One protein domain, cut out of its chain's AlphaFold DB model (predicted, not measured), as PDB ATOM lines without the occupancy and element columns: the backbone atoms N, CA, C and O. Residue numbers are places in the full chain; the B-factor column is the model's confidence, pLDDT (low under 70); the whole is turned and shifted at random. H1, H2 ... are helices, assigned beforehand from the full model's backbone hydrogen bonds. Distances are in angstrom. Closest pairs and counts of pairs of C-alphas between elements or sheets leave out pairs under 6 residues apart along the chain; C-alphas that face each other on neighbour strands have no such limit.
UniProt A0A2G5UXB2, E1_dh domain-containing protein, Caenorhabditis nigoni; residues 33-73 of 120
ATOM      1  N   PRO A  33      87.993 110.268  76.304       97.81
ATOM      2  CA  PRO A  33      87.391 110.072  77.616       97.81
ATOM      3  C   PRO A  33      87.744 111.187  78.608       97.81
ATOM      4  O   PRO A  33      86.941 111.460  79.498       97.81
ATOM      5  N   ILE A  34      88.904 111.836  78.461       97.69
ATOM      6  CA  ILE A  34      89.357 112.902  79.367       97.69
ATOM      7  C   ILE A  34      88.569 114.182  79.087       97.69
ATOM      8  O   ILE A  34      87.962 114.742  79.995       97.69
ATOM      9  N   THR A  35      88.492 114.590  77.823       96.81
ATOM     10  CA  THR A  35      87.730 115.759  77.362       96.81
ATOM     11  C   THR A  35      86.250 115.599  77.696       96.81
ATOM     12  O   THR A  35      85.664 116.460  78.343       96.81
ATOM     13  N   GLY A  36      85.659 114.444  77.367       96.94
ATOM     14  CA  GLY A  36      84.253 114.182  77.675       96.94
ATOM     15  C   GLY A  36      83.943 114.162  79.176       96.94
ATOM     16  O   GLY A  36      82.820 114.478  79.572       96.94
ATOM     17  N   PHE A  37      84.905 113.797  80.029       97.56
ATOM     18  CA  PHE A  37      84.739 113.869  81.480       97.56
ATOM     19  C   PHE A  37      84.938 115.290  82.018       97.56
ATOM     20  O   PHE A  37      84.120 115.736  82.824       97.56
ATOM     21  N   LYS A  38      85.941 116.024  81.519       97.69
ATOM     22  CA  LYS A  38      86.152 117.452  81.799       97.69
ATOM     23  C   LYS A  38      84.876 118.254  81.534       97.69
ATOM     24  O   LYS A  38      84.415 118.967  82.423       97.69
ATOM     25  N   ASP A  39      84.254 118.067  80.372       97.12
ATOM     26  CA  ASP A  39      83.023 118.777  80.003       97.12
ATOM     27  C   ASP A  39      81.880 118.492  80.985       97.12
ATOM     28  O   ASP A  39      81.142 119.400  81.376       97.12
ATOM     29  N   ARG A  40      81.745 117.238  81.435       98.00
ATOM     30  CA  ARG A  40      80.731 116.842  82.425       98.00
ATOM     31  C   ARG A  40      80.992 117.466  83.791       98.00
ATOM     32  O   ARG A  40      80.036 117.908  84.421       98.00
ATOM     33  N   ILE A  41      82.245 117.510  84.240       97.88
ATOM     34  CA  ILE A  41      82.639 118.135  85.512       97.88
ATOM     35  C   ILE A  41      82.304 119.628  85.495       97.88
ATOM     36  O   ILE A  41      81.617 120.102  86.401       97.88
ATOM     37  N   ILE A  42      82.737 120.344  84.452       97.75
ATOM     38  CA  ILE A  42      82.523 121.792  84.315       97.75
ATOM     39  C   ILE A  42      81.025 122.101  84.227       97.75
ATOM     40  O   ILE A  42      80.514 122.939  84.966       97.75
ATOM     41  N   THR A  43      80.293 121.373  83.377       97.94
ATOM     42  CA  THR A  43      78.840 121.560  83.212       97.94
ATOM     43  C   THR A  43      78.065 121.254  84.495       97.94
ATOM     44  O   THR A  43      77.021 121.850  84.743       97.94
ATOM     45  N   SER A  44      78.582 120.353  85.334       98.06
ATOM     46  CA  SER A  44      77.998 120.031  86.642       98.06
ATOM     47  C   SER A  44      78.457 120.977  87.758       98.06
ATOM     48  O   SER A  44      78.100 120.756  88.912       98.06
ATOM     49  N   SER A  45      79.257 122.004  87.439       97.38
ATOM     50  CA  SER A  45      79.838 122.954  88.400       97.38
ATOM     51  C   SER A  45      80.624 122.281  89.533       97.38
ATOM     52  O   SER A  45      80.630 122.763  90.662       97.38
ATOM     53  N   LEU A  46      81.274 121.151  89.236       97.94
ATOM     54  CA  LEU A  46      82.088 120.403  90.200       97.94
ATOM     55  C   LEU A  46      83.543 120.892  90.257       97.94
ATOM     56  O   LEU A  46      84.215 120.643  91.252       97.94
ATOM     57  N   ALA A  47      84.013 121.552  89.199       97.56
ATOM     58  CA  ALA A  47      85.302 122.235  89.126       97.56
ATOM     59  C   ALA A  47      85.255 123.306  88.026       97.56
ATOM     60  O   ALA A  47      84.400 123.244  87.132       97.56
ATOM     61  N   ILE A  48      86.190 124.251  88.061       97.44
ATOM     62  CA  ILE A  48      86.412 125.229  86.985       97.44
ATOM     63  C   ILE A  48      87.578 124.813  86.077       97.44
ATOM     64  O   ILE A  48      88.375 123.933  86.405       97.44
ATOM     65  N   GLU A  49      87.685 125.442  84.907       96.19
ATOM     66  CA  GLU A  49      88.717 125.100  83.924       96.19
ATOM     67  C   GLU A  49      90.139 125.316  84.464       96.19
ATOM     68  O   GLU A  49      91.037 124.519  84.187       96.19
ATOM     69  N   GLU A  50      90.335 126.350  85.278       97.69
ATOM     70  CA  GLU A  50      91.610 126.684  85.906       97.69
ATOM     71  C   GLU A  50      92.079 125.602  86.886       97.69
ATOM     72  O   GLU A  50      93.265 125.280  86.910       97.69
ATOM     73  N   GLU A  51      91.163 125.003  87.652       97.81
ATOM     74  CA  GLU A  51      91.477 123.914  88.588       97.81
ATOM     75  C   GLU A  51      91.916 122.656  87.836       97.81
ATOM     76  O   GLU A  51      92.918 122.035  88.185       97.81
ATOM     77  N   LEU A  52      91.218 122.309  86.752       97.94
ATOM     78  CA  LEU A  52      91.578 121.155  85.925       97.94
ATOM     79  C   LEU A  52      92.916 121.365  85.209       97.94
ATOM     80  O   LEU A  52      93.723 120.444  85.115       97.94
ATOM     81  N   LYS A  53      93.191 122.592  84.758       97.12
ATOM     82  CA  LYS A  53      94.489 122.945  84.181       97.12
ATOM     83  C   LYS A  53      95.618 122.845  85.212       97.12
ATOM     84  O   LYS A  53      96.711 122.406  84.861       97.12
ATOM     85  N   ALA A  54      95.370 123.227  86.465       98.25
ATOM     86  CA  ALA A  54      96.352 123.066  87.534       98.25
ATOM     87  C   ALA A  54      96.699 121.582  87.763       98.25
ATOM     88  O   ALA A  54      97.877 121.257  87.908       98.25
ATOM     89  N   ILE A  55      95.707 120.685  87.698       98.25
ATOM     90  CA  ILE A  55      95.921 119.229  87.760       98.25
ATOM     91  C   ILE A  55      96.776 118.747  86.577       98.25
ATOM     92  O   ILE A  55      97.736 118.008  86.781       98.25
ATOM     93  N   ASP A  56      96.490 119.188  85.346       98.12
ATOM     94  CA  ASP A  56      97.296 118.823  84.168       98.12
ATOM     95  C   ASP A  56      98.772 119.242  84.321       98.12
ATOM     96  O   ASP A  56      99.688 118.521  83.909       98.12
ATOM     97  N   GLU A  57      99.019 120.417  84.904       98.44
ATOM     98  CA  GLU A  57     100.369 120.920  85.172       98.44
ATOM     99  C   GLU A  57     101.084 120.128  86.275       98.44
ATOM    100  O   GLU A  57     102.288 119.887  86.159       98.44
ATOM    101  N   GLU A  58     100.372 119.708  87.321       98.62
ATOM    102  CA  GLU A  58     100.897 118.843  88.384       98.62
ATOM    103  C   GLU A  58     101.280 117.463  87.839       98.62
ATOM    104  O   GLU A  58     102.429 117.043  87.988       98.62
ATOM    105  N   VAL A  59     100.373 116.813  87.106       98.56
ATOM    106  CA  VAL A  59     100.616 115.497  86.497       98.56
ATOM    107  C   VAL A  59     101.791 115.551  85.523       98.56
ATOM    108  O   VAL A  59     102.612 114.636  85.484       98.56
ATOM    109  N   ARG A  60     101.933 116.633  84.743       98.44
ATOM    110  CA  ARG A  60     103.094 116.790  83.855       98.44
ATOM    111  C   ARG A  60     104.404 116.839  84.639       98.44
ATOM    112  O   ARG A  60     105.362 116.191  84.226       98.44
ATOM    113  N   LYS A  61     104.449 117.574  85.755       98.56
ATOM    114  CA  LYS A  61     105.645 117.633  86.612       98.56
ATOM    115  C   LYS A  61     105.970 116.264  87.202       98.56
ATOM    116  O   LYS A  61     107.125 115.861  87.137       98.56
ATOM    117  N   GLU A  62     104.966 115.540  87.694       98.62
ATOM    118  CA  GLU A  62     105.134 114.180  88.221       98.62
ATOM    119  C   GLU A  62     105.734 113.239  87.164       98.62
ATOM    120  O   GLU A  62     106.722 112.548  87.421       98.62
ATOM    121  N   VAL A  63     105.195 113.258  85.940       98.56
ATOM    122  CA  VAL A  63     105.704 112.443  84.826       98.56
ATOM    123  C   VAL A  63     107.131 112.845  84.441       98.56
ATOM    124  O   VAL A  63     107.966 111.967  84.214       98.56
ATOM    125  N   ASP A  64     107.441 114.141  84.390       98.25
ATOM    126  CA  ASP A  64     108.786 114.633  84.066       98.25
ATOM    127  C   ASP A  64     109.816 114.244  85.142       98.25
ATOM    128  O   ASP A  64     110.968 113.931  84.828       98.25
ATOM    129  N   GLU A  65     109.428 114.245  86.417       98.12
ATOM    130  CA  GLU A  65     110.260 113.778  87.530       98.12
ATOM    131  C   GLU A  65     110.490 112.266  87.465       98.12
ATOM    132  O   GLU A  65     111.639 111.817  87.533       98.12
ATOM    133  N   ALA A  66     109.434 111.483  87.232       98.00
ATOM    134  CA  ALA A  66     109.538 110.040  87.044       98.00
ATOM    135  C   ALA A  66     110.423 109.682  85.838       98.00
ATOM    136  O   ALA A  66     111.243 108.766  85.923       98.00
ATOM    137  N   LEU A  67     110.321 110.430  84.734       98.00
ATOM    138  CA  LEU A  67     111.161 110.247  83.551       98.00
ATOM    139  C   LEU A  67     112.639 110.501  83.859       98.00
ATOM    140  O   LEU A  67     113.496 109.732  83.418       98.00
ATOM    141  N   LYS A  68     112.962 111.553  84.622       97.06
ATOM    142  CA  LYS A  68     114.345 111.828  85.048       97.06
ATOM    143  C   LYS A  68     114.906 110.672  85.861       97.06
ATOM    144  O   LYS A  68     116.028 110.251  85.595       97.06
ATOM    145  N   ILE A  69     114.134 110.131  86.803       95.19
ATOM    146  CA  ILE A  69     114.545 108.954  87.578       95.19
ATOM    147  C   ILE A  69     114.769 107.772  86.631       95.19
ATOM    148  O   ILE A  69     115.871 107.242  86.576       95.19
ATOM    149  N   ALA A  70     113.782 107.424  85.805       96.00
ATOM    150  CA  ALA A  70     113.848 106.268  84.909       96.00
ATOM    151  C   ALA A  70     115.001 106.324  83.889       96.00
ATOM    152  O   ALA A  70     115.502 105.284  83.475       96.00
ATOM    153  N   THR A  71     115.413 107.522  83.463       95.25
ATOM    154  CA  THR A  71     116.488 107.709  82.470       95.25
ATOM    155  C   THR A  71     117.875 107.887  83.077       95.25
ATOM    156  O   THR A  71     118.865 107.641  82.390       95.25
ATOM    157  N   SER A  72     117.962 108.320  84.336       94.19
ATOM    158  CA  SER A  72     119.235 108.470  85.052       94.19
ATOM    159  C   SER A  72     119.591 107.258  85.905       94.19
ATOM    160  O   SER A  72     120.755 107.109  86.280       94.19
ATOM    161  N   ASP A  73     118.618 106.393  86.204       91.62
ATOM    162  CA  ASP A  73     118.847 105.213  87.021       91.62
ATOM    163  C   ASP A  73     119.744 104.195  86.302       91.62
ATOM    164  O   ASP A  73     119.613 103.915  85.108       91.62
TER     165      ASP A  73
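This is residues 33 to 73 of the 120 residues of the protein "E1_dh domain-containing protein" of Caenorhabditis nigoni (UniProt A0A2G5UXB2). A short helix, H1, and a long one, H2, meet near their ends through a small loop and make an open, lopsided V. Most of H2, residues 53 to 72, sticks out past the corner as a free arm that makes the length of the whole. The printed part has 41 residues with two named helices, H1 then H2, and no named strand; its class is all helix. It is only just extended, close to loose, with a radius of gyration of the C-alphas of 14.0 A, and its C-alphas span 43 by 19 by 9 A, a rod in outline.

H1 takes residues 33 to 43, from C-alpha 33 at (87.391, 110.072, 77.616) to C-alpha 43 at (78.840, 121.560, 83.212), 15.4 A from first to last C-alpha. After five residues, H2 takes residues 49 to 72, 34.8 A from C-alpha 49 at (88.717, 125.100, 83.924) to C-alpha 72 at (119.235, 108.470, 85.052).

H1 and H2 are close but not clearly touching, with 2 pairs of C-alphas within 8 A. Their closest C-alphas, those of Ile 42 and Glu 49, are 7.0 A apart. The helices run opposite ways at a shallow tilt of 31 degrees, and their centres are 19.9 A apart. In H1 and H2 every O i to N i+4 pair is within hydrogen-bond range.

The two C-alphas farthest apart are those of Ser 44 and Asp 73, at 43.5 A. Residues 53 to 73, of which 53 to 72 belong to H2, stand free. The link from H1 to H2 is tight. The printed part has no cut. Its mean pLDDT is 97.4, and no printed residue is under 70.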